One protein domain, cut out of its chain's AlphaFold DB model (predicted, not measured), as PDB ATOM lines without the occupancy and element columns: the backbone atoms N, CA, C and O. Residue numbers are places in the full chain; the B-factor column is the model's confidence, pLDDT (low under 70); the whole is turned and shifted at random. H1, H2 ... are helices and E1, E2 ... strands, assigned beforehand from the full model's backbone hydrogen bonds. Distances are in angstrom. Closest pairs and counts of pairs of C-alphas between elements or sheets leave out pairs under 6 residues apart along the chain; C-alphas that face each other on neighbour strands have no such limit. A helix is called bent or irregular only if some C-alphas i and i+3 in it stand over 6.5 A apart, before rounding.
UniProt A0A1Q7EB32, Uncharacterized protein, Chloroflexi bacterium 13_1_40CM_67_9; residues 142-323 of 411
ATOM      1  N   PHE A 142      55.471 -13.435 -17.796       97.31
ATOM      2  CA  PHE A 142      55.847 -14.771 -18.249       97.31
ATOM      3  C   PHE A 142      55.422 -15.018 -19.696       97.31
ATOM      4  O   PHE A 142      54.645 -14.266 -20.290       97.31
ATOM      5  N   THR A 143      55.971 -16.079 -20.271       97.94
ATOM      6  CA  THR A 143      55.670 -16.516 -21.632       97.94
ATOM      7  C   THR A 143      54.798 -17.762 -21.628       97.94
ATOM      8  O   THR A 143      54.894 -18.614 -20.745       97.94
ATOM      9  N   THR A 144      53.925 -17.892 -22.617       98.00
ATOM     10  CA  THR A 144      53.054 -19.058 -22.770       98.00
ATOM     11  C   THR A 144      53.044 -19.518 -24.213       98.00
ATOM     12  O   THR A 144      53.138 -18.712 -25.133       98.00
ATOM     13  N   ARG A 145      52.915 -20.821 -24.430       98.12
ATOM     14  CA  ARG A 145      52.631 -21.391 -25.743       98.12
ATOM     15  C   ARG A 145      51.299 -22.114 -25.697       98.12
ATOM     16  O   ARG A 145      51.019 -22.816 -24.731       98.12
ATOM     17  N   ILE A 146      50.497 -21.961 -26.741       98.44
ATOM     18  CA  ILE A 146      49.263 -22.729 -26.915       98.44
ATOM     19  C   ILE A 146      49.567 -23.877 -27.876       98.44
ATOM     20  O   ILE A 146      50.133 -23.653 -28.949       98.44
ATOM     21  N   GLU A 147      49.223 -25.105 -27.497       97.69
ATOM     22  CA  GLU A 147      49.462 -26.300 -28.305       97.69
ATOM     23  C   GLU A 147      48.174 -27.075 -28.568       97.69
ATOM     24  O   GLU A 147      47.467 -27.479 -27.645       97.69
ATOM     25  N   ALA A 148      47.899 -27.339 -29.846       97.56
ATOM     26  CA  ALA A 148      46.859 -28.272 -30.244       97.56
ATOM     27  C   ALA A 148      47.313 -29.708 -29.972       97.56
ATOM     28  O   ALA A 148      48.301 -30.160 -30.548       97.56
ATOM     29  N   VAL A 149      46.560 -30.459 -29.167       97.56
ATOM     30  CA  VAL A 149      46.814 -31.898 -29.022       97.56
ATOM     31  C   VAL A 149      46.173 -32.651 -30.182       97.56
ATOM     32  O   VAL A 149      44.959 -32.566 -30.391       97.56
ATOM     33  N   ASP A 150      46.976 -33.412 -30.924       95.31
ATOM     34  CA  ASP A 150      46.485 -34.354 -31.928       95.31
ATOM     35  C   ASP A 150      45.866 -35.587 -31.227       95.31
ATOM     36  O   ASP A 150      46.550 -36.267 -30.454       95.31
ATOM     37  N   PRO A 151      44.574 -35.899 -31.464       95.06
ATOM     38  CA  PRO A 151      43.909 -37.041 -30.841       95.06
ATOM     39  C   PRO A 151      44.526 -38.397 -31.213       95.06
ATOM     40  O   PRO A 151      44.302 -39.366 -30.490       95.06
ATOM     41  N   PHE A 152      45.279 -38.491 -32.316       93.38
ATOM     42  CA  PHE A 152      45.897 -39.740 -32.771       93.38
ATOM     43  C   PHE A 152      47.258 -40.002 -32.126       93.38
ATOM     44  O   PHE A 152      47.554 -41.146 -31.781       93.38
ATOM     45  N   SER A 153      48.081 -38.964 -31.943       92.25
ATOM     46  CA  SER A 153      49.347 -39.086 -31.207       92.25
ATOM     47  C   SER A 153      49.144 -39.058 -29.692       92.25
ATOM     48  O   SER A 153      49.958 -39.606 -28.950       92.25
ATOM     49  N   GLY A 154      48.068 -38.412 -29.234       92.50
ATOM     50  CA  GLY A 154      47.809 -38.158 -27.826       92.50
ATOM     51  C   GLY A 154      48.793 -37.165 -27.207       92.50
ATOM     52  O   GLY A 154      49.572 -36.504 -27.897       92.50
ATOM     53  N   LEU A 155      48.748 -37.075 -25.878       94.50
ATOM     54  CA  LEU A 155      49.678 -36.300 -25.062       94.50
ATOM     55  C   LEU A 155      50.149 -37.164 -23.888       94.50
ATOM     56  O   LEU A 155      49.339 -37.794 -23.207       94.50
ATOM     57  N   SER A 156      51.458 -37.188 -23.627       90.75
ATOM     58  CA  SER A 156      52.019 -37.965 -22.516       90.75
ATOM     59  C   SER A 156      51.371 -37.583 -21.177       90.75
ATOM     60  O   SER A 156      51.140 -36.404 -20.889       90.75
ATOM     61  N   GLY A 157      51.051 -38.587 -20.359       87.19
ATOM     62  CA  GLY A 157      50.380 -38.404 -19.068       87.19
ATOM     63  C   GLY A 157      48.892 -38.043 -19.154       87.19
ATOM     64  O   GLY A 157      48.285 -37.804 -18.116       87.19
ATOM     65  N   VAL A 158      48.293 -38.001 -20.350       90.88
ATOM     66  CA  VAL A 158      46.843 -37.843 -20.528       90.88
ATOM     67  C   VAL A 158      46.225 -39.199 -20.856       90.88
ATOM     68  O   VAL A 158      46.527 -39.798 -21.884       90.88
ATOM     69  N   SER A 159      45.355 -39.688 -19.972       86.56
ATOM     70  CA  SER A 159      44.636 -40.963 -20.136       86.56
ATOM     71  C   SER A 159      43.192 -40.795 -20.618       86.56
ATOM     72  O   SER A 159      42.559 -41.776 -21.013       86.56
ATOM     73  N   SER A 160      42.658 -39.570 -20.589       85.38
ATOM     74  CA  SER A 160      41.316 -39.260 -21.082       85.38
ATOM     75  C   SER A 160      41.200 -39.562 -22.574       85.38
ATOM     76  O   SER A 160      42.109 -39.257 -23.349       85.38
ATOM     77  N   ARG A 161      40.052 -40.102 -22.989       90.12
ATOM     78  CA  ARG A 161      39.763 -40.351 -24.402       90.12
ATOM     79  C   ARG A 161      39.726 -39.029 -25.175       90.12
ATOM     80  O   ARG A 161      38.951 -38.137 -24.837       90.12
ATOM     81  N   LEU A 162      40.528 -38.946 -26.232       96.00
ATOM     82  CA  LEU A 162      40.486 -37.856 -27.203       96.00
ATOM     83  C   LEU A 162      39.598 -38.259 -28.386       96.00
ATOM     84  O   LEU A 162      39.586 -39.417 -28.812       96.00
ATOM     85  N   GLU A 163      38.828 -37.311 -28.899       95.12
ATOM     86  CA  GLU A 163      37.793 -37.522 -29.904       95.12
ATOM     87  C   GLU A 163      38.079 -36.657 -31.141       95.12
ATOM     88  O   GLU A 163      37.942 -35.434 -31.087       95.12
ATOM     89  N   PRO A 164      38.420 -37.259 -32.296       96.44
ATOM     90  CA  PRO A 164      38.672 -36.504 -33.527       96.44
ATOM     91  C   PRO A 164      37.512 -35.597 -33.964       96.44
ATOM     92  O   PRO A 164      37.736 -34.549 -34.563       96.44
ATOM     93  N   SER A 165      36.269 -35.949 -33.621       96.44
ATOM     94  CA  SER A 165      35.085 -35.119 -33.881       96.44
ATOM     95  C   SER A 165      35.085 -33.777 -33.143       96.44
ATOM     96  O   SER A 165      34.354 -32.878 -33.548       96.44
ATOM     97  N   LEU A 166      35.893 -33.620 -32.089       96.88
ATOM     98  CA  LEU A 166      36.012 -32.388 -31.303       96.88
ATOM     99  C   LEU A 166      37.166 -31.484 -31.760       96.88
ATOM    100  O   LEU A 166      37.355 -30.410 -31.191       96.88
ATOM    101  N   MET A 167      37.921 -31.865 -32.797       97.00
ATOM    102  CA  MET A 167      38.982 -31.014 -33.355       97.00
ATOM    103  C   MET A 167      38.489 -29.611 -33.759       97.00
ATOM    104  O   MET A 167      39.180 -28.657 -33.420       97.00
ATOM    105  N   PRO A 168      37.302 -29.429 -34.382       97.12
ATOM    106  CA  PRO A 168      36.808 -28.087 -34.697       97.12
ATOM    107  C   PRO A 168      36.578 -27.205 -33.462       97.12
ATOM    108  O   PRO A 168      36.850 -26.009 -33.521       97.12
ATOM    109  N   ALA A 169      36.102 -27.779 -32.350       96.44
ATOM    110  CA  ALA A 169      35.915 -27.045 -31.097       96.44
ATOM    111  C   ALA A 169      37.270 -26.646 -30.491       96.44
ATOM    112  O   ALA A 169      37.499 -25.470 -30.232       96.44
ATOM    113  N   ARG A 170      38.215 -27.595 -30.411       97.56
ATOM    114  CA  ARG A 170      39.604 -27.334 -29.996       97.56
ATOM    115  C   ARG A 170      40.249 -26.218 -30.824       97.56
ATOM    116  O   ARG A 170      40.908 -25.344 -30.276       97.56
ATOM    117  N   ASP A 171      40.093 -26.248 -32.143       98.19
ATOM    118  CA  ASP A 171      40.714 -25.255 -33.024       98.19
ATOM    119  C   ASP A 171      40.066 -23.869 -32.866       98.19
ATOM    120  O   ASP A 171      40.764 -22.857 -32.952       98.19
ATOM    121  N   ALA A 172      38.761 -23.809 -32.569       97.81
ATOM    122  CA  ALA A 172      38.075 -22.569 -32.209       97.81
ATOM    123  C   ALA A 172      38.577 -22.000 -30.870       97.81
ATOM    124  O   ALA A 172      38.857 -20.801 -30.793       97.81
ATOM    125  N   ASP A 173      38.771 -22.852 -29.859       97.94
ATOM    126  CA  ASP A 173      39.370 -22.476 -28.573       97.94
ATOM    127  C   ASP A 173      40.781 -21.912 -28.767       97.94
ATOM    128  O   ASP A 173      41.088 -20.815 -28.306       97.94
ATOM    129  N   ILE A 174      41.630 -22.609 -29.529       98.38
ATOM    130  CA  ILE A 174      42.997 -22.163 -29.834       98.38
ATOM    131  C   ILE A 174      42.986 -20.821 -30.558       98.38
ATOM    132  O   ILE A 174      43.752 -19.926 -30.194       98.38
ATOM    133  N   ALA A 175      42.140 -20.665 -31.578       98.38
ATOM    134  CA  ALA A 175      42.031 -19.415 -32.317       98.38
ATOM    135  C   ALA A 175      41.625 -18.262 -31.387       98.38
ATOM    136  O   ALA A 175      42.217 -17.182 -31.447       98.38
ATOM    137  N   ARG A 176      40.664 -18.495 -30.485       97.75
ATOM    138  CA  ARG A 176      40.192 -17.476 -29.544       97.75
ATOM    139  C   ARG A 176      41.228 -17.146 -28.470       97.75
ATOM    140  O   ARG A 176      41.486 -15.962 -28.241       97.75
ATOM    141  N   MET A 177      41.876 -18.143 -27.871       98.25
ATOM    142  CA  MET A 177      42.968 -17.933 -26.914       98.25
ATOM    143  C   MET A 177      44.139 -17.192 -27.561       98.25
ATOM    144  O   MET A 177      44.615 -16.207 -27.009       98.25
ATOM    145  N   THR A 178      44.552 -17.589 -28.766       98.38
ATOM    146  CA  THR A 178      45.641 -16.921 -29.498       98.38
ATOM    147  C   THR A 178      45.316 -15.452 -29.770       98.38
ATOM    148  O   THR A 178      46.192 -14.597 -29.692       98.38
ATOM    149  N   ALA A 179      44.052 -15.140 -30.064       98.25
ATOM    150  CA  ALA A 179      43.618 -13.777 -30.348       98.25
ATOM    151  C   ALA A 179      43.468 -12.892 -29.099       98.25
ATOM    152  O   ALA A 179      43.537 -11.671 -29.224       98.25
ATOM    153  N   THR A 180      43.200 -13.467 -27.918       97.50
ATOM    154  CA  THR A 180      42.710 -12.679 -26.770       97.50
ATOM    155  C   THR A 180      43.415 -12.921 -25.439       97.50
ATOM    156  O   THR A 180      43.375 -12.026 -24.597       97.50
ATOM    157  N   LEU A 181      44.099 -14.052 -25.233       97.75
ATOM    158  CA  LEU A 181      44.603 -14.459 -23.914       97.75
ATOM    159  C   LEU A 181      45.589 -13.453 -23.301       97.75
ATOM    160  O   LEU A 181      45.498 -13.181 -22.109       97.75
ATOM    161  N   GLU A 182      46.483 -12.848 -24.090       98.19
ATOM    162  CA  GLU A 182      47.404 -11.813 -23.586       98.19
ATOM    163  C   GLU A 182      46.651 -10.599 -23.021       98.19
ATOM    164  O   GLU A 182      46.947 -10.110 -21.925       98.19
ATOM    165  N   ASN A 183      45.648 -10.114 -23.761       97.12
ATOM    166  CA  ASN A 183      44.847  -8.968 -23.349       97.12
ATOM    167  C   ASN A 183      43.936  -9.320 -22.169       97.12
ATOM    168  O   ASN A 183      43.826  -8.533 -21.231       97.12
ATOM    169  N   GLU A 184      43.317 -10.499 -22.181       95.75
ATOM    170  CA  GLU A 184      42.483 -10.941 -21.068       95.75
ATOM    171  C   GLU A 184      43.301 -11.186 -19.800       95.75
ATOM    172  O   GLU A 184      42.850 -10.797 -18.730       95.75
ATOM    173  N   TRP A 185      44.533 -11.699 -19.890       97.06
ATOM    174  CA  TRP A 185      45.435 -11.787 -18.737       97.06
ATOM    175  C   TRP A 185      45.725 -10.404 -18.151       97.06
ATOM    176  O   TRP A 185      45.629 -10.183 -16.939       97.06
ATOM    177  N   LYS A 186      46.030  -9.433 -19.017       96.44
ATOM    178  CA  LYS A 186      46.248  -8.046 -18.603       96.44
ATOM    179  C   LYS A 186      45.007  -7.464 -17.923       96.44
ATOM    180  O   LYS A 186      45.137  -6.819 -16.888       96.44
ATOM    181  N   LEU A 187      43.809  -7.678 -18.465       94.50
ATOM    182  CA  LEU A 187      42.563  -7.186 -17.866       94.50
ATOM    183  C   LEU A 187      42.241  -7.898 -16.546       94.50
ATOM    184  O   LEU A 187      41.929  -7.228 -15.559       94.50
ATOM    185  N   ALA A 188      42.389  -9.223 -16.501       95.19
ATOM    186  CA  ALA A 188      42.175 -10.049 -15.318       95.19
ATOM    187  C   ALA A 188      43.071  -9.632 -14.153       95.19
ATOM    188  O   ALA A 188      42.630  -9.606 -13.005       95.19
ATOM    189  N   THR A 189      44.308  -9.239 -14.463       96.38
ATOM    190  CA  THR A 189      45.298  -8.748 -13.496       96.38
ATOM    191  C   THR A 189      45.276  -7.232 -13.297       96.38
ATOM    192  O   THR A 189      46.161  -6.680 -12.646       96.38
ATOM    193  N   ARG A 190      44.276  -6.522 -13.841       95.56
ATOM    194  CA  ARG A 190      44.129  -5.055 -13.732       95.56
ATOM    195  C   ARG A 190      45.368  -4.284 -14.221       95.56
ATOM    196  O   ARG A 190      45.716  -3.230 -13.696       95.56
ATOM    197  N   GLY A 191      46.044  -4.822 -15.233       96.00
ATOM    198  CA  GLY A 191      47.243  -4.262 -15.852       96.00
ATOM    199  C   GLY A 191      48.549  -4.544 -15.108       96.00
ATOM    200  O   GLY A 191      49.581  -4.019 -15.514       96.00
ATOM    201  N   LEU A 192      48.516  -5.337 -14.035       97.19
ATOM    202  CA  LEU A 192      49.695  -5.651 -13.225       97.19
ATOM    203  C   LEU A 192      50.543  -6.786 -13.807       97.19
ATOM    204  O   LEU A 192      51.755  -6.818 -13.586       97.19
ATOM    205  N   GLY A 193      49.906  -7.723 -14.509       96.56
ATOM    206  CA  GLY A 193      50.549  -8.869 -15.133       96.56
ATOM    207  C   GLY A 193      50.682  -8.713 -16.643       96.56
ATOM    208  O   GLY A 193      49.857  -8.079 -17.303       96.56
ATOM    209  N   THR A 194      51.719  -9.341 -17.195       97.12
ATOM    210  CA  THR A 194      51.915  -9.494 -18.639       97.12
ATOM    211  C   THR A 194      52.114 -10.968 -18.970       97.12
ATOM    212  O   THR A 194      52.924 -11.646 -18.341       97.12
ATOM    213  N   LEU A 195      51.388 -11.442 -19.979       97.75
ATOM    214  CA  LEU A 195      51.562 -12.750 -20.600       97.75
ATOM    215  C   LEU A 195      51.906 -12.502 -22.066       97.75
ATOM    216  O   LEU A 195      51.228 -11.705 -22.713       97.75
ATOM    217  N   ALA A 196      52.948 -13.162 -22.569       98.25
ATOM    218  CA  ALA A 196      53.319 -13.118 -23.982       98.25
ATOM    219  C   ALA A 196      53.244 -14.513 -24.609       98.25
ATOM    220  O   ALA A 196      53.847 -15.465 -24.104       98.25
ATOM    221  N   LEU A 197      52.531 -14.634 -25.723       98.38
ATOM    222  CA  LEU A 197      52.451 -15.854 -26.502       98.38
ATOM    223  C   LEU A 197      53.714 -16.016 -27.349       98.38
ATOM    224  O   LEU A 197      54.083 -15.142 -28.134       98.38
ATOM    225  N   VAL A 198      54.381 -17.157 -27.200       98.06
ATOM    226  CA  VAL A 198      55.602 -17.493 -27.940       98.06
ATOM    227  C   VAL A 198      55.446 -18.838 -28.652       98.06
ATOM    228  O   VAL A 198      54.750 -19.728 -28.163       98.06
ATOM    229  N   PRO A 199      56.091 -19.026 -29.816       95.56
ATOM    230  CA  PRO A 199      55.925 -20.243 -30.608       95.56
ATOM    231  C   PRO A 199      56.694 -21.451 -30.055       95.56
ATOM    232  O   PRO A 199      56.430 -22.571 -30.481       95.56
ATOM    233  N   ALA A 200      57.660 -21.243 -29.155       96.00
ATOM    234  CA  ALA A 200      58.474 -22.292 -28.539       96.00
ATOM    235  C   ALA A 200      59.195 -21.765 -27.292       96.00
ATOM    236  O   ALA A 200      59.392 -20.555 -27.159       96.00
ATOM    237  N   SER A 201      59.655 -22.686 -26.439       96.50
ATOM    238  CA  SER A 201      60.459 -22.391 -25.246       96.50
ATOM    239  C   SER A 201      59.760 -21.423 -24.291       96.50
ATOM    240  O   SER A 201      60.385 -20.508 -23.752       96.50
ATOM    241  N   ALA A 202      58.454 -21.626 -24.112       97.12
ATOM    242  CA  ALA A 202      57.635 -20.850 -23.192       97.12
ATOM    243  C   ALA A 202      57.844 -21.280 -21.735       97.12
ATOM    244  O   ALA A 202      58.132 -22.441 -21.458       97.12
ATOM    245  N   ASP A 203      57.604 -20.367 -20.794       96.00
ATOM    246  CA  ASP A 203      57.578 -20.696 -19.362       96.00
ATOM    247  C   ASP A 203      56.492 -21.721 -19.022       96.00
ATOM    248  O   ASP A 203      56.657 -22.505 -18.090       96.00
ATOM    249  N   LEU A 204      55.394 -21.717 -19.780       96.12
ATOM    250  CA  LEU A 204      54.286 -22.647 -19.627       96.12
ATOM    251  C   LEU A 204      53.673 -23.005 -20.983       96.12
ATOM    252  O   LEU A 204      53.598 -22.175 -21.890       96.12
ATOM    253  N   VAL A 205      53.159 -24.227 -21.094       97.69
ATOM    254  CA  VAL A 205      52.389 -24.667 -22.261       97.69
ATOM    255  C   VAL A 205      50.941 -24.927 -21.850       97.69
ATOM    256  O   VAL A 205      50.681 -25.683 -20.912       97.69
ATOM    257  N   VAL A 206      50.010 -24.301 -22.570       98.50
ATOM    258  CA  VAL A 206      48.570 -24.563 -22.516       98.50
ATOM    259  C   VAL A 206      48.236 -25.533 -23.644       98.50
ATOM    260  O   VAL A 206      48.237 -25.165 -24.818       98.50
ATOM    261  N   TYR A 207      47.965 -26.784 -23.295       98.38
ATOM    262  CA  TYR A 207      47.522 -27.802 -24.239       98.38
ATOM    263  C   TYR A 207      46.004 -27.764 -24.360       98.38
ATOM    264  O   TYR A 207      45.309 -27.912 -23.358       98.38
ATOM    265  N   VAL A 208      45.492 -27.626 -25.578       98.31
ATOM    266  CA  VAL A 208      44.051 -27.676 -25.849       98.31
ATOM    267  C   VAL A 208      43.705 -29.045 -26.428       98.31
ATOM    268  O   VAL A 208      44.259 -29.470 -27.449       98.31
ATOM    269  N   LEU A 209      42.809 -29.759 -25.751       98.00
ATOM    270  CA  LEU A 209      42.498 -31.159 -26.008       98.00
ATOM    271  C   LEU A 209      41.128 -31.297 -26.682       98.00
ATOM    272  O   LEU A 209      40.129 -30.809 -26.148       98.00
ATOM    273  N   PRO A 210      41.030 -32.033 -27.806       97.31
ATOM    274  CA  PRO A 210      39.754 -32.350 -28.435       97.31
ATOM    275  C   PRO A 210      39.129 -33.542 -27.701       97.31
ATOM    276  O   PRO A 210      39.095 -34.656 -28.211       97.31
ATOM    277  N   GLY A 211      38.715 -33.350 -26.454       95.94
ATOM    278  CA  GLY A 211      38.228 -34.422 -25.593       95.94
ATOM    279  C   GLY A 211      37.348 -33.895 -24.473       95.94
ATOM    280  O   GLY A 211      37.192 -32.683 -24.315       95.94
ATOM    281  N   ARG A 212      36.806 -34.825 -23.686       94.88
ATOM    282  CA  ARG A 212      36.037 -34.515 -22.481       94.88
ATOM    283  C   ARG A 212      36.899 -34.663 -21.234       94.88
ATOM    284  O   ARG A 212      37.544 -35.698 -21.061       94.88
ATOM    285  N   GLY A 213      36.857 -33.672 -20.355       92.75
ATOM    286  CA  GLY A 213      37.571 -33.705 -19.086       92.75
ATOM    287  C   GLY A 213      37.405 -32.419 -18.290       92.75
ATOM    288  O   GLY A 213      36.723 -31.493 -18.717       92.75
ATOM    289  N   THR A 214      38.040 -32.380 -17.126       91.50
ATOM    290  CA  THR A 214      38.173 -31.162 -16.327       91.50
ATOM    291  C   THR A 214      39.495 -30.510 -16.700       91.50
ATOM    292  O   THR A 214      40.546 -31.152 -16.606       91.50
ATOM    293  N   SER A 215      39.433 -29.270 -17.180       94.31
ATOM    294  CA  SER A 215      40.624 -28.450 -17.408       94.31
ATOM    295  C   SER A 215      41.395 -28.286 -16.102       94.31
ATOM    296  O   SER A 215      40.797 -28.317 -15.030       94.31
ATOM    297  N   VAL A 216      42.725 -28.257 -16.189       94.75
ATOM    298  CA  VAL A 216      43.571 -28.387 -15.001       94.75
ATOM    299  C   VAL A 216      44.985 -27.851 -15.223       94.75
ATOM    300  O   VAL A 216      45.637 -28.143 -16.233       94.75
ATOM    301  N   HIS A 217      45.497 -27.122 -14.237       95.62
ATOM    302  CA  HIS A 217      46.924 -26.889 -14.024       95.62
ATOM    303  C   HIS A 217      47.594 -28.102 -13.375       95.62
ATOM    304  O   HIS A 217      47.152 -28.622 -12.352       95.62
ATOM    305  N   LEU A 218      48.689 -28.562 -13.974       94.62
ATOM    306  CA  LEU A 218      49.464 -29.695 -13.485       94.62
ATOM    307  C   LEU A 218      50.875 -29.249 -13.119       94.62
ATOM    308  O   LEU A 218      51.601 -28.719 -13.963       94.62
ATOM    309  N   LEU A 219      51.277 -29.561 -11.888       93.06
ATOM    310  CA  LEU A 219      52.637 -29.424 -11.375       93.06
ATOM    311  C   LEU A 219      53.224 -30.813 -11.108       93.06
ATOM    312  O   LEU A 219      52.706 -31.571 -10.287       93.06
ATOM    313  N   ALA A 220      54.309 -31.149 -11.800       93.25
ATOM    314  CA  ALA A 220      55.044 -32.386 -11.575       93.25
ATOM    315  C   ALA A 220      56.023 -32.256 -10.398       93.25
ATOM    316  O   ALA A 220      56.424 -31.164  -9.997       93.25
ATOM    317  N   GLY A 221      56.447 -33.399  -9.846       91.69
ATOM    318  CA  GLY A 221      57.394 -33.443  -8.724       91.69
ATOM    319  C   GLY A 221      58.795 -32.910  -9.050       91.69
ATOM    320  O   GLY A 221      59.535 -32.559  -8.135       91.69
ATOM    321  N   ASP A 222      59.151 -32.820 -10.334       92.31
ATOM    322  CA  ASP A 222      60.391 -32.199 -10.821       92.31
ATOM    323  C   ASP A 222      60.292 -30.658 -10.930       92.31
ATOM    324  O   ASP A 222      61.277 -29.996 -11.254       92.31
ATOM    325  N   GLY A 223      59.123 -30.077 -10.630       91.69
ATOM    326  CA  GLY A 223      58.854 -28.642 -10.706       91.69
ATOM    327  C   GLY A 223      58.372 -28.155 -12.075       91.69
ATOM    328  O   GLY A 223      57.967 -26.994 -12.176       91.69
ATOM    329  N   SER A 224      58.383 -29.011 -13.102       94.06
ATOM    330  CA  SER A 224      57.833 -28.697 -14.424       94.06
ATOM    331  C   SER A 224      56.302 -28.628 -14.390       94.06
ATOM    332  O   SER A 224      55.649 -29.254 -13.548       94.06
ATOM    333  N   GLN A 225      55.717 -27.810 -15.268       95.12
ATOM    334  CA  GLN A 225      54.292 -27.472 -15.219       95.12
ATOM    335  C   GLN A 225      53.665 -27.394 -16.610       95.12
ATOM    336  O   GLN A 225      54.333 -27.072 -17.593       95.12
ATOM    337  N   ARG A 226      52.356 -27.651 -16.688       96.50
ATOM    338  CA  ARG A 226      51.532 -27.393 -17.880       96.50
ATOM    339  C   ARG A 226      50.084 -27.104 -17.504       96.50
ATOM    340  O   ARG A 226      49.654 -27.438 -16.405       96.50
ATOM    341  N   VAL A 227      49.322 -26.582 -18.455       98.00
ATOM    342  CA  VAL A 227      47.863 -26.450 -18.360       98.00
ATOM    343  C   VAL A 227      47.209 -27.325 -19.420       98.00
ATOM    344  O   VAL A 227      47.691 -27.403 -20.549       98.00
ATOM    345  N   LEU A 228      46.116 -27.988 -19.052       97.88
ATOM    346  CA  LEU A 228      45.252 -28.741 -19.954       97.88
ATOM    347  C   LEU A 228      43.899 -28.034 -20.044       97.88
ATOM    348  O   LEU A 228      43.274 -27.795 -19.016       97.88
ATOM    349  N   VAL A 229      43.434 -27.742 -21.259       97.81
ATOM    350  CA  VAL A 229      42.093 -27.200 -21.514       97.81
ATOM    351  C   VAL A 229      41.309 -28.166 -22.389       97.81
ATOM    352  O   VAL A 229      41.701 -28.447 -23.521       97.81
ATOM    353  N   TYR A 230      40.202 -28.689 -21.871       97.00
ATOM    354  CA  TYR A 230      39.331 -29.604 -22.604       97.00
ATOM    355  C   TYR A 230      38.240 -28.840 -23.356       97.00
ATOM    356  O   TYR A 230      37.574 -27.985 -22.783       97.00
ATOM    357  N   ALA A 231      38.006 -29.206 -24.620       96.00
ATOM    358  CA  ALA A 231      36.931 -28.628 -25.436       96.00
ATOM    359  C   ALA A 231      35.516 -28.982 -24.925       96.00
ATOM    360  O   ALA A 231      34.515 -28.410 -25.362       96.00
ATOM    361  N   VAL A 232      35.411 -29.985 -24.049       93.31
ATOM    362  CA  VAL A 232      34.152 -30.456 -23.473       93.31
ATOM    363  C   VAL A 232      34.346 -30.714 -21.980       93.31
ATOM    364  O   VAL A 232      35.236 -31.471 -21.592       93.31
ATOM    365  N   ASP A 233      33.476 -30.146 -21.154       89.38
ATOM    366  CA  ASP A 233      33.457 -30.339 -19.705       89.38
ATOM    367  C   ASP A 233      32.302 -31.272 -19.275       89.38
ATOM    368  O   ASP A 233      31.790 -32.083 -20.062       89.38
ATOM    369  N   GLU A 234      31.909 -31.228 -18.001       84.38
ATOM    370  CA  GLU A 234      30.772 -32.005 -17.494       84.38
ATOM    371  C   GLU A 234      29.408 -31.506 -18.010       84.38
ATOM    372  O   GLU A 234      28.463 -32.294 -18.099       84.38
ATOM    373  N   PHE A 235      29.310 -30.238 -18.422       82.81
ATOM    374  CA  PHE A 235      28.084 -29.574 -18.869       82.81
ATOM    375  C   PHE A 235      27.911 -29.578 -20.392       82.81
ATOM    376  O   PHE A 235      26.791 -29.424 -20.882       82.81
ATOM    377  N   GLY A 236      28.976 -29.817 -21.158       86.69
ATOM    378  CA  GLY A 236      28.906 -29.924 -22.612       86.69
ATOM    379  C   GLY A 236      30.126 -29.340 -23.303       86.69
ATOM    380  O   GLY A 236      31.216 -29.312 -22.750       86.69
ATOM    381  N   THR A 237      29.957 -28.939 -24.563       87.81
ATOM    382  CA  THR A 237      31.007 -28.224 -25.294       87.81
ATOM    383  C   THR A 237      31.205 -26.850 -24.670       87.81
ATOM    384  O   THR A 237      30.242 -26.098 -24.537       87.81
ATOM    385  N   VAL A 238      32.450 -26.537 -24.329       89.19
ATOM    386  CA  VAL A 238      32.847 -25.222 -23.826       89.19
ATOM    387  C   VAL A 238      32.836 -24.242 -25.001       89.19
ATOM    388  O   VAL A 238      33.290 -24.577 -26.097       89.19
ATOM    389  N   SER A 239      32.270 -23.048 -24.819       91.06
ATOM    390  CA  SER A 239      32.355 -22.010 -25.853       91.06
ATOM    391  C   SER A 239      33.785 -21.478 -25.970       91.06
ATOM    392  O   SER A 239      34.528 -21.449 -24.990       91.06
ATOM    393  N   ALA A 240      34.166 -20.991 -27.152       92.25
ATOM    394  CA  ALA A 240      35.500 -20.424 -27.360       92.25
ATOM    395  C   ALA A 240      35.761 -19.198 -26.465       92.25
ATOM    396  O   ALA A 240      36.889 -18.930 -26.060       92.25
ATOM    397  N   GLU A 241      34.717 -18.435 -26.141       87.94
ATOM    398  CA  GLU A 241      34.761 -17.356 -25.159       87.94
ATOM    399  C   GLU A 241      35.079 -17.879 -23.754       87.94
ATOM    400  O   GLU A 241      35.963 -17.339 -23.085       87.94
ATOM    401  N   ASN A 242      34.382 -18.928 -23.313       90.75
ATOM    402  CA  ASN A 242      34.573 -19.501 -21.986       90.75
ATOM    403  C   ASN A 242      35.916 -20.241 -21.868       90.75
ATOM    404  O   ASN A 242      36.556 -20.186 -20.822       90.75
ATOM    405  N   SER A 243      36.432 -20.842 -22.943       94.25
ATOM    406  CA  SER A 243      37.735 -21.517 -22.891       94.25
ATOM    407  C   SER A 243      38.886 -20.562 -22.550       94.25
ATOM    408  O   SER A 243      39.829 -20.967 -21.870       94.25
ATOM    409  N   VAL A 244      38.784 -19.271 -22.892       95.50
ATOM    410  CA  VAL A 244      39.729 -18.243 -22.417       95.50
ATOM    411  C   VAL A 244      39.610 -18.023 -20.910       95.50
ATOM    412  O   VAL A 244      40.632 -17.967 -20.236       95.50
ATOM    413  N   ALA A 245      38.392 -17.930 -20.367       93.62
ATOM    414  CA  ALA A 245      38.175 -17.789 -18.925       93.62
ATOM    415  C   ALA A 245      38.708 -19.006 -18.150       93.62
ATOM    416  O   ALA A 245      39.407 -18.841 -17.150       93.62
ATOM    417  N   VAL A 246      38.473 -20.214 -18.671       94.81
ATOM    418  CA  VAL A 246      39.055 -21.461 -18.155       94.81
ATOM    419  C   VAL A 246      40.584 -21.408 -18.204       94.81
ATOM    420  O   VAL A 246      41.234 -21.671 -17.201       94.81
ATOM    421  N   ALA A 247      41.188 -20.997 -19.321       96.88
ATOM    422  CA  ALA A 247      42.642 -20.872 -19.404       96.88
ATOM    423  C   ALA A 247      43.204 -19.863 -18.384       96.88
ATOM    424  O   ALA A 247      44.222 -20.142 -17.759       96.88
ATOM    425  N   LEU A 248      42.546 -18.715 -18.173       96.62
ATOM    426  CA  LEU A 248      42.944 -17.744 -17.142       96.62
ATOM    427  C   LEU A 248      42.876 -18.345 -15.739       96.62
ATOM    428  O   LEU A 248      43.792 -18.136 -14.947       96.62
ATOM    429  N   HIS A 249      41.808 -19.085 -15.444       95.94
ATOM    430  CA  HIS A 249      41.627 -19.789 -14.180       95.94
ATOM    431  C   HIS A 249      42.772 -20.780 -13.930       95.94
ATOM    432  O   HIS A 249      43.453 -20.693 -12.909       95.94
ATOM    433  N   GLU A 250      43.064 -21.646 -14.904       96.00
ATOM    434  CA  GLU A 250      44.154 -22.617 -14.785       96.00
ATOM    435  C   GLU A 250      45.532 -21.951 -14.691       96.00
ATOM    436  O   GLU A 250      46.405 -22.400 -13.953       96.00
ATOM    437  N   LEU A 251      45.751 -20.832 -15.381       96.75
ATOM    438  CA  LEU A 251      46.971 -20.041 -15.206       96.75
ATOM    439  C   LEU A 251      47.055 -19.430 -13.802       96.75
ATOM    440  O   LEU A 251      48.139 -19.357 -13.222       96.75
ATOM    441  N   GLY A 252      45.922 -19.027 -13.225       95.31
ATOM    442  CA  GLY A 252      45.834 -18.568 -11.842       95.31
ATOM    443  C   GLY A 252      46.333 -19.612 -10.840       95.31
ATOM    444  O   GLY A 252      46.935 -19.239  -9.825       95.31
ATOM    445  N   HIS A 253      46.186 -20.905 -11.164       94.81
ATOM    446  CA  HIS A 253      46.632 -21.991 -10.297       94.81
ATOM    447  C   HIS A 253      48.159 -22.069 -10.089       94.81
ATOM    448  O   HIS A 253      48.640 -22.682  -9.136       94.81
ATOM    449  N   ILE A 254      48.954 -21.372 -10.908       94.25
ATOM    450  CA  ILE A 254      50.413 -21.280 -10.721       94.25
ATOM    451  C   ILE A 254      50.765 -20.619  -9.376       94.25
ATOM    452  O   ILE A 254      51.754 -20.985  -8.735       94.25
ATOM    453  N   TRP A 255      49.960 -19.646  -8.935       93.19
ATOM    454  CA  TRP A 255      50.191 -18.878  -7.703       93.19
ATOM    455  C   TRP A 255      49.143 -19.129  -6.619       93.19
ATOM    456  O   TRP A 255      49.317 -18.675  -5.486       93.19
ATOM    457  N   CYS A 256      48.061 -19.836  -6.946       85.56
ATOM    458  CA  CYS A 256      46.937 -20.062  -6.049       85.56
ATOM    459  C   CYS A 256      46.331 -21.464  -6.236       85.56
ATOM    460  O   CYS A 256      46.502 -22.100  -7.253       85.56
ATOM    461  N   CYS A 257      45.585 -22.012  -5.298       86.25
ATOM    462  CA  CYS A 257      45.440 -21.559  -3.933       86.25
ATOM    463  C   CYS A 257      46.125 -22.563  -3.026       86.25
ATOM    464  O   CYS A 257      45.994 -23.774  -3.175       86.25
ATOM    465  N   PHE A 258      46.912 -22.037  -2.095       83.75
ATOM    466  CA  PHE A 258      47.758 -22.835  -1.226       83.75
ATOM    467  C   PHE A 258      47.528 -22.427   0.226       83.75
ATOM    468  O   PHE A 258      47.207 -21.274   0.521       83.75
ATOM    469  N   GLY A 259      47.758 -23.363   1.146       84.69
ATOM    470  CA  GLY A 259      47.644 -23.122   2.581       84.69
ATOM    471  C   GLY A 259      46.276 -23.497   3.164       84.69
ATOM    472  O   GLY A 259      45.473 -24.140   2.497       84.69
ATOM    473  N   PRO A 260      46.017 -23.138   4.434       88.38
ATOM    474  CA  PRO A 260      44.868 -23.638   5.194       88.38
ATOM    475  C   PRO A 260      43.511 -23.115   4.705       88.38
ATOM    476  O   PRO A 260      42.482 -23.685   5.051       88.38
ATOM    477  N   GLU A 261      43.502 -22.036   3.924       87.56
ATOM    478  CA  GLU A 261      42.282 -21.451   3.357       87.56
ATOM    479  C   GLU A 261      41.923 -22.032   1.978       87.56
ATOM    480  O   GLU A 261      40.898 -21.654   1.405       87.56
ATOM    481  N   ALA A 262      42.768 -22.914   1.435       91.25
ATOM    482  CA  ALA A 262      42.571 -23.565   0.150       91.25
ATOM    483  C   ALA A 262      42.102 -25.018   0.327       91.25
ATOM    484  O   ALA A 262      42.548 -25.733   1.227       91.25
ATOM    485  N   GLY A 263      41.183 -25.438  -0.537       89.56
ATOM    486  CA  GLY A 263      40.702 -26.804  -0.633       89.56
ATOM    487  C   GLY A 263      41.718 -27.737  -1.298       89.56
ATOM    488  O   GLY A 263      42.710 -27.290  -1.876       89.56
ATOM    489  N   PRO A 264      41.485 -29.059  -1.224       87.38
ATOM    490  CA  PRO A 264      42.344 -30.052  -1.873       87.38
ATOM    491  C   PRO A 264      42.313 -29.977  -3.410       87.38
ATOM    492  O   PRO A 264      43.173 -30.563  -4.058       87.38
ATOM    493  N   ASP A 265      41.328 -29.285  -3.977       86.31
ATOM    494  CA  ASP A 265      41.158 -28.986  -5.401       86.31
ATOM    495  C   ASP A 265      41.951 -27.754  -5.868       86.31
ATOM    496  O   ASP A 265      42.003 -27.478  -7.061       86.31
ATOM    497  N   GLY A 266      42.616 -27.042  -4.951       87.69
ATOM    498  CA  GLY A 266      43.410 -25.859  -5.277       87.69
ATOM    499  C   GLY A 266      42.603 -24.563  -5.339       87.69
ATOM    500  O   GLY A 266      43.146 -23.550  -5.777       87.69
ATOM    501  N   HIS A 267      41.348 -24.557  -4.878       93.88
ATOM    502  CA  HIS A 267      40.487 -23.370  -4.825       93.88
ATOM    503  C   HIS A 267      40.370 -22.806  -3.417       93.88
ATOM    504  O   HIS A 267      40.644 -23.478  -2.426       93.88
ATOM    505  N   TRP A 268      39.920 -21.561  -3.294       92.88
ATOM    506  CA  TRP A 268      39.574 -21.009  -1.989       92.88
ATOM    507  C   TRP A 268      38.340 -21.694  -1.387       92.88
ATOM    508  O   TRP A 268      37.309 -21.808  -2.047       92.88
ATOM    509  N   LEU A 269      38.425 -22.072  -0.105       90.56
ATOM    510  CA  LEU A 269      37.314 -22.682   0.642       90.56
ATOM    511  C   LEU A 269      36.138 -21.718   0.841       90.56
ATOM    512  O   LEU A 269      34.976 -22.121   0.814       90.56
ATOM    513  N   GLU A 270      36.441 -20.439   1.064       90.25
ATOM    514  CA  GLU A 270      35.447 -19.397   1.318       90.25
ATOM    515  C   GLU A 270      35.267 -18.482   0.105       90.25
ATOM    516  O   GLU A 270      36.232 -17.899  -0.405       90.25
ATOM    517  N   LYS A 271      34.005 -18.296  -0.298       89.62
ATOM    518  CA  LYS A 271      33.588 -17.314  -1.304       89.62
ATOM    519  C   LYS A 271      33.455 -15.937  -0.660       89.62
ATOM    520  O   LYS A 271      32.432 -15.618  -0.058       89.62
ATOM    521  N   ILE A 272      34.495 -15.125  -0.800       90.44
ATOM    522  CA  ILE A 272      34.539 -13.752  -0.285       90.44
ATOM    523  C   ILE A 272      34.363 -12.799  -1.464       90.44
ATOM    524  O   ILE A 272      35.146 -12.845  -2.409       90.44
ATOM    525  N   ALA A 273      33.332 -11.953  -1.418       91.50
ATOM    526  CA  ALA A 273      33.106 -10.967  -2.467       91.50
ATOM    527  C   ALA A 273      34.171  -9.857  -2.411       91.50
ATOM    528  O   ALA A 273      34.390  -9.258  -1.355       91.50
ATOM    529  N   ASP A 274      34.809  -9.562  -3.542       92.06
ATOM    530  CA  ASP A 274      35.629  -8.364  -3.714       92.06
ATOM    531  C   ASP A 274      34.685  -7.163  -3.896       92.06
ATOM    532  O   ASP A 274      33.892  -7.154  -4.838       92.06
ATOM    533  N   PRO A 275      34.747  -6.140  -3.024       88.31
ATOM    534  CA  PRO A 275      33.812  -5.016  -3.059       88.31
ATOM    535  C   PRO A 275      33.899  -4.180  -4.344       88.31
ATOM    536  O   PRO A 275      32.988  -3.396  -4.618       88.31
ATOM    537  N   LEU A 276      34.989  -4.296  -5.108       88.12
ATOM    538  CA  LEU A 276      35.182  -3.585  -6.368       88.12
ATOM    539  C   LEU A 276      34.799  -4.423  -7.591       88.12
ATOM    540  O   LEU A 276      34.576  -3.846  -8.657       88.12
ATOM    541  N   LEU A 277      34.717  -5.749  -7.458       89.75
ATOM    542  CA  LEU A 277      34.204  -6.619  -8.512       89.75
ATOM    543  C   LEU A 277      32.687  -6.771  -8.386       89.75
ATOM    544  O   LEU A 277      32.095  -6.645  -7.317       89.75
ATOM    545  N   GLN A 278      32.034  -7.003  -9.515       85.00
ATOM    546  CA  GLN A 278      30.580  -7.018  -9.628       85.00
ATOM    547  C   GLN A 278      30.153  -8.130 -10.591       85.00
ATOM    548  O   GLN A 278      30.960  -8.652 -11.356       85.00
ATOM    549  N   GLY A 279      28.871  -8.498 -10.561       83.56
ATOM    550  CA  GLY A 279      28.332  -9.518 -11.463       83.56
ATOM    551  C   GLY A 279      28.971 -10.893 -11.244       83.56
ATOM    552  O   GLY A 279      29.090 -11.351 -10.105       83.56
ATOM    553  N   VAL A 280      29.358 -11.558 -12.335       86.56
ATOM    554  CA  VAL A 280      30.011 -12.879 -12.288       86.56
ATOM    555  C   VAL A 280      31.386 -12.821 -11.626       86.56
ATOM    556  O   VAL A 280      31.746 -13.736 -10.897       86.56
ATOM    557  N   ASP A 281      32.105 -11.707 -11.764       89.62
ATOM    558  CA  ASP A 281      33.464 -11.539 -11.239       89.62
ATOM    559  C   ASP A 281      33.527 -11.291  -9.730       89.62
ATOM    560  O   ASP A 281      34.618 -11.258  -9.166       89.62
ATOM    561  N   GLN A 282      32.394 -11.097  -9.049       90.75
ATOM    562  CA  GLN A 282      32.369 -10.625  -7.657       90.75
ATOM    563  C   GLN A 282      33.197 -11.490  -6.685       90.75
ATOM    564  O   GLN A 282      33.627 -10.984  -5.657       90.75
ATOM    565  N   TYR A 283      33.440 -12.768  -6.996       91.88
ATOM    566  CA  TYR A 283      34.219 -13.695  -6.164       91.88
ATOM    567  C   TYR A 283      35.632 -13.987  -6.693       91.88
ATOM    568  O   TYR A 283      36.354 -14.768  -6.077       91.88
ATOM    569  N   GLY A 284      36.040 -13.375  -7.805       92.62
ATOM    570  CA  GLY A 284      37.291 -13.702  -8.484       92.62
ATOM    571  C   GLY A 284      37.248 -15.021  -9.260       92.62
ATOM    572  O   GLY A 284      36.196 -15.646  -9.419       92.62
ATOM    573  N   LEU A 285      38.414 -15.436  -9.751       93.56
ATOM    574  CA  LEU A 285      38.573 -16.612 -10.604       93.56
ATOM    575  C   LEU A 285      38.789 -17.902  -9.815       93.56
ATOM    576  O   LEU A 285      38.384 -18.955 -10.281       93.56
ATOM    577  N   MET A 286      39.382 -17.853  -8.625       93.38
ATOM    578  CA  MET A 286      39.903 -19.032  -7.921       93.38
ATOM    579  C   MET A 286      38.934 -19.589  -6.872       93.38
ATOM    580  O   MET A 286      39.344 -20.225  -5.896       93.38
ATOM    581  N   THR A 287      37.636 -19.343  -7.049       87.56
ATOM    582  CA  THR A 287      36.588 -19.874  -6.174       87.56
ATOM    583  C   THR A 287      35.809 -20.977  -6.877       87.56
ATOM    584  O   THR A 287      35.408 -20.841  -8.032       87.56
ATOM    585  N   HIS A 288      35.561 -22.076  -6.163       82.38
ATOM    586  CA  HIS A 288      34.769 -23.194  -6.667       82.38
ATOM    587  C   HIS A 288      33.396 -23.256  -5.965       82.38
ATOM    588  O   HIS A 288      33.294 -22.970  -4.769       82.38
ATOM    589  N   PRO A 289      32.302 -23.601  -6.673       80.25
ATOM    590  CA  PRO A 289      32.199 -23.679  -8.131       80.25
ATOM    591  C   PRO A 289      32.238 -22.290  -8.781       80.25
ATOM    592  O   PRO A 289      31.648 -21.340  -8.242       80.25
ATOM    593  N   VAL A 290      32.877 -22.203  -9.952       79.62
ATOM    594  CA  VAL A 290      32.823 -21.034 -10.843       79.62
ATOM    595  C   VAL A 290      31.385 -20.886 -11.336       79.62
ATOM    596  O   VAL A 290      30.770 -21.846 -11.792       79.62
ATOM    597  N   THR A 291      30.802 -19.697 -11.186       79.62
ATOM    598  CA  THR A 291      29.394 -19.453 -11.540       79.62
ATOM    599  C   THR A 291      29.313 -18.576 -12.781       79.62
ATOM    600  O   THR A 291      29.622 -17.390 -12.714       79.62
ATOM    601  N   CYS A 292      28.868 -19.156 -13.894       82.38
ATOM    602  CA  CYS A 292      28.623 -18.434 -15.139       82.38
ATOM    603  C   CYS A 292      27.146 -18.043 -15.288       82.38
ATOM    604  O   CYS A 292      26.245 -18.759 -14.844       82.38
ATOM    605  N   LEU A 293      26.891 -16.927 -15.965       81.06
ATOM    606  CA  LEU A 293      25.570 -16.555 -16.458       81.06
ATOM    607  C   LEU A 293      25.403 -17.090 -17.878       81.06
ATOM    608  O   LEU A 293      26.124 -16.684 -18.786       81.06
ATOM    609  N   VAL A 294      24.430 -17.980 -18.070       77.56
ATOM    610  CA  VAL A 294      24.141 -18.606 -19.367       77.56
ATOM    611  C   VAL A 294      22.738 -18.214 -19.825       77.56
ATOM    612  O   VAL A 294      21.756 -18.394 -19.104       77.56
ATOM    613  N   GLY A 295      22.639 -17.680 -21.040       71.69
ATOM    614  CA  GLY A 295      21.402 -17.267 -21.700       71.69
ATOM    615  C   GLY A 295      21.367 -17.703 -23.168       71.69
ATOM    616  O   GLY A 295      22.291 -18.327 -23.687       71.69
ATOM    617  N   ARG A 296      20.281 -17.388 -23.885       73.44
ATOM    618  CA  ARG A 296      20.197 -17.704 -25.322       73.44
ATOM    619  C   ARG A 296      21.218 -16.875 -26.105       73.44
ATOM    620  O   ARG A 296      21.012 -15.681 -26.287       73.44
ATOM    621  N   GLY A 297      22.268 -17.530 -26.598       67.69
ATOM    622  CA  GLY A 297      23.326 -16.888 -27.385       67.69
ATOM    623  C   GLY A 297      24.297 -16.042 -26.560       67.69
ATOM    624  O   GLY A 297      25.010 -15.230 -27.139       67.69
ATOM    625  N   PHE A 298      24.313 -16.209 -25.234       71.19
ATOM    626  CA  PHE A 298      25.223 -15.502 -24.340       71.19
ATOM    627  C   PHE A 298      25.705 -16.425 -23.223       71.19
ATOM    628  O   PHE A 298      24.911 -17.132 -22.604       71.19
ATOM    629  N   GLU A 299      26.998 -16.368 -22.948       80.44
ATOM    630  CA  GLU A 299      27.646 -16.991 -21.804       80.44
ATOM    631  C   GLU A 299      28.647 -15.976 -21.251       80.44
ATOM    632  O   GLU A 299      29.471 -15.440 -21.992       80.44
ATOM    633  N   SER A 300      28.552 -15.680 -19.957       81.88
ATOM    634  CA  SER A 300      29.519 -14.849 -19.248       81.88
ATOM    635  C   SER A 300      29.984 -15.587 -18.013       81.88
ATOM    636  O   SER A 300      29.206 -15.874 -17.105       81.88
ATOM    637  N   CYS A 301      31.266 -15.907 -18.011       87.12
ATOM    638  CA  CYS A 301      31.954 -16.515 -16.890       87.12
ATOM    639  C   CYS A 301      32.892 -15.488 -16.251       87.12
ATOM    640  O   CYS A 301      33.301 -14.539 -16.931       87.12
ATOM    641  N   PRO A 302      33.238 -15.668 -14.966       89.25
ATOM    642  CA  PRO A 302      34.236 -14.835 -14.316       89.25
ATOM    643  C   PRO A 302      35.539 -14.838 -15.124       89.25
ATOM    644  O   PRO A 302      35.981 -15.885 -15.595       89.25
ATOM    645  N   ASN A 303      36.144 -13.671 -15.301       91.75
ATOM    646  CA  ASN A 303      37.407 -13.485 -16.015       91.75
ATOM    647  C   ASN A 303      38.310 -12.429 -15.354       91.75
ATOM    648  O   ASN A 303      39.261 -11.946 -15.979       91.75
ATOM    649  N   ARG A 304      38.023 -12.047 -14.103       93.94
ATOM    650  CA  ARG A 304      38.833 -11.120 -13.301       93.94
ATOM    651  C   ARG A 304      39.295 -11.764 -12.004       93.94
ATOM    652  O   ARG A 304      38.514 -12.415 -11.319       93.94
ATOM    653  N   PHE A 305      40.550 -11.515 -11.634       95.38
ATOM    654  CA  PHE A 305      41.048 -11.921 -10.325       95.38
ATOM    655  C   PHE A 305      40.574 -10.948  -9.234       95.38
ATOM    656  O   PHE A 305      40.607  -9.717  -9.399       95.38
ATOM    657  N   SER A 306      40.161 -11.503  -8.094       94.62
ATOM    658  CA  SER A 306      39.853 -10.734  -6.883       94.62
ATOM    659  C   SER A 306      41.117 -10.129  -6.272       94.62
ATOM    660  O   SER A 306      42.237 -10.572  -6.532       94.62
ATOM    661  N   GLU A 307      40.970  -9.123  -5.410       94.94
ATOM    662  CA  GLU A 307      42.104  -8.539  -4.689       94.94
ATOM    663  C   GLU A 307      42.865  -9.600  -3.876       94.94
ATOM    664  O   GLU A 307      44.095  -9.592  -3.851       94.94
ATOM    665  N   ARG A 308      42.151 -10.558  -3.270       93.56
ATOM    666  CA  ARG A 308      42.751 -11.695  -2.556       93.56
ATOM    667  C   ARG A 308      43.662 -12.511  -3.472       93.56
ATOM    668  O   ARG A 308      44.801 -12.787  -3.111       93.56
ATOM    669  N   GLU A 309      43.179 -12.858  -4.659       95.19
ATOM    670  CA  GLU A 309      43.934 -13.640  -5.646       95.19
ATOM    671  C   GLU A 309      45.150 -12.871  -6.166       95.19
ATOM    672  O   GLU A 309      46.253 -13.411  -6.208       95.19
ATOM    673  N   LEU A 310      44.988 -11.580  -6.466       96.00
ATOM    674  CA  LEU A 310      46.093 -10.718  -6.892       96.00
ATOM    675  C   LEU A 310      47.164 -10.572  -5.800       96.00
ATOM    676  O   LEU A 310      48.360 -10.550  -6.101       96.00
ATOM    677  N   ARG A 311      46.773 -10.530  -4.521       94.69
ATOM    678  CA  ARG A 311      47.730 -10.548  -3.404       94.69
ATOM    679  C   ARG A 311      48.489 -11.871  -3.333       94.69
ATOM    680  O   ARG A 311      49.705 -11.838  -3.141       94.69
ATOM    681  N   SER A 312      47.825 -13.007  -3.551       93.56
ATOM    682  CA  SER A 312      48.481 -14.323  -3.623       93.56
ATOM    683  C   SER A 312      49.462 -14.440  -4.792       93.56
ATOM    684  O   SER A 312      50.508 -15.067  -4.653       93.56
ATOM    685  N   MET A 313      49.191 -13.751  -5.902       95.12
ATOM    686  CA  MET A 313      50.124 -13.606  -7.030       95.12
ATOM    687  C   MET A 313      51.325 -12.688  -6.735       95.12
ATOM    688  O   MET A 313      52.227 -12.561  -7.561       95.12
ATOM    689  N   GLY A 314      51.373 -12.043  -5.564       94.81
ATOM    690  CA  GLY A 314      52.476 -11.172  -5.151       94.81
ATOM    691  C   GLY A 314      52.305  -9.697  -5.531       94.81
ATOM    692  O   GLY A 314      53.270  -8.924  -5.452       94.81
ATOM    693  N   PHE A 315      51.101  -9.272  -5.922       96.44
ATOM    694  CA  PHE A 315      50.803  -7.864  -6.168       96.44
ATOM    695  C   PHE A 315      50.421  -7.143  -4.870       96.44
ATOM    696  O   PHE A 315      49.468  -7.505  -4.183       96.44
ATOM    697  N   ALA A 316      51.161  -6.086  -4.526       94.88
ATOM    698  CA  ALA A 316      50.913  -5.311  -3.305       94.88
ATOM    699  C   ALA A 316      50.045  -4.064  -3.550       94.88
ATOM    700  O   ALA A 316      49.187  -3.737  -2.730       94.88
ATOM    701  N   GLN A 317      50.276  -3.375  -4.673       94.94
ATOM    702  CA  GLN A 317      49.560  -2.168  -5.089       94.94
ATOM    703  C   GLN A 317      48.569  -2.539  -6.189       94.94
ATOM    704  O   GLN A 317      48.937  -2.625  -7.357       94.94
ATOM    705  N   ILE A 318      47.328  -2.816  -5.796       96.25
ATOM    706  CA  ILE A 318      46.296  -3.311  -6.704       96.25
ATOM    707  C   ILE A 318      45.388  -2.144  -7.107       96.25
ATOM    708  O   ILE A 318      44.749  -1.558  -6.231       96.25
ATOM    709  N   PRO A 319      45.335  -1.765  -8.397       95.06
ATOM    710  CA  PRO A 319      44.439  -0.714  -8.851       95.06
ATOM    711  C   PRO A 319      42.981  -1.193  -8.835       95.06
ATOM    712  O   PRO A 319      42.681  -2.391  -8.749       95.06
ATOM    713  N   ALA A 320      42.060  -0.235  -8.945       91.38
ATOM    714  CA  ALA A 320      40.657  -0.544  -9.178       91.38
ATOM    715  C   ALA A 320      40.496  -1.323 -10.499       91.38
ATOM    716  O   ALA A 320      41.259  -1.088 -11.445       91.38
ATOM    717  N   PRO A 321      39.528  -2.251 -10.582       89.00
ATOM    718  CA  PRO A 321      39.242  -2.945 -11.826       89.00
ATOM    719  C   PRO A 321      38.810  -1.946 -12.915       89.00
ATOM    720  O   PRO A 321      38.217  -0.907 -12.601       89.00
ATOM    721  N   PRO A 322      39.095  -2.234 -14.198       82.62
ATOM    722  CA  PRO A 322      38.565  -1.447 -15.304       82.62
ATOM    723  C   PRO A 322      37.039  -1.355 -15.226       82.62
ATOM    724  O   PRO A 322      36.368  -2.328 -14.889       82.62
ATOM    725  N   ALA A 323      36.491  -0.185 -15.549       79.81
ATOM    726  CA  ALA A 323      35.050   0.012 -15.545       79.81
ATOM    727  C   ALA A 323      34.380  -0.871 -16.610       79.81
ATOM    728  O   ALA A 323      34.768  -0.824 -17.777       79.81
TER     729      ALA A 323
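AT A GLANCE: This is residues 142 to 323 of the 411 residues of an uncharacterized protein of Chloroflexi bacterium 13_1_40CM_67_9 (UniProt A0A1Q7EB32). A strongly twisted sheet of five strands makes one side of this domain, and the long helix H1 and the shorter H2 cover one face of it. H2 sits near the middle; after it come mostly loops, with the short helices H3 and H4, and the small hairpin E6 and E7 lies far out. The printed part has 182 residues, with four named helices and seven named strands in the order E1 H1 E2 E3 E4 E5 H2 H3 E6 E7 H4; the class is mixed, with under half of the residues in named elements. The large sheet, in the order E2 E1 E3 E5 E4, is mixed. The whole is compact, with a radius of gyration of the C-alphas of 15.8 A and spans of 47 by 44 by 30 A.

HOW THE PARTS SIT: Begin at E1, residues 142 to 148: its parallel neighbours are E2, residues 195 to 197, with N 144 and O 196 at 2.8 A, and E3, residues 204 to 212, with N 147 and O 206 at 2.9 A. With H1, residues 164 to 188, E1 and E2 form a strand-helix-strand unit, two parallel neighbour strands with a helix between, whose crossover is right-handed. H1 is on the sheet over E3 at a height of 7.0 A, slantwise at 36 degrees on the local plane; their closest C-alphas, of Leu 166 and Pro 210, are 4.7 A apart. E3 is parallel to E5, residues 225 to 232, with N 209 and O 229 at 2.8 A. E4, residues 216 to 219, forms an antiparallel hairpin with E5, with N 218 and O 226 at 2.8 A. H2, residues 240 to 252, is on the sheet at a height of 8.8 A, along E5 at 26 degrees on the local plane; with H1 and the sheet it makes two layers, helices on one face. H1 and H2 touch at a steep tilt of 59 degrees, closest at the C-alphas of Asp 173 and Ala 240, 4.5 A. Farther on, E6, residues 293 to 295, and E7, residues 298 to 300, form an antiparallel hairpin, with N 295 and O 298 at 2.8 A. H3, residues 279 to 283, and H4, residues 307 to 312, are not on the sheet. Every O i to N i+4 pair is within hydrogen-bond range in H4, against 17 of 21 in H1, 7 of 9 in H2 and 0 of 1 in H3, where 1 of 2 O i to N i+3 pairs is.

IN THESE COORDINATES: Find C-alpha 142 at (55.847, -14.771, -18.249); from there E1 runs 20.2 A. H1 runs 32.3 A from C-alpha 164 at (38.672, -36.504, -33.527); it is irregular, with C-alphas 179 and 182 8.0 A apart, as is H3, with C-alphas 280 and 283 7.5 A apart. E3 and E5 each measure 22.0 A, and E3 bends by 58 degrees at residue 209. H2 measures 18.7 A, and H4 ends at C-alpha 312, (48.481, -14.323, -3.623).

THE WHOLE: The two C-alphas farthest apart, of Phe 152 and Pro 275, are 47.3 A apart. The printed part has no cut; look for its long links at residues 149 to 163 and 253 to 278. Residue 297 alone has a pLDDT under 70.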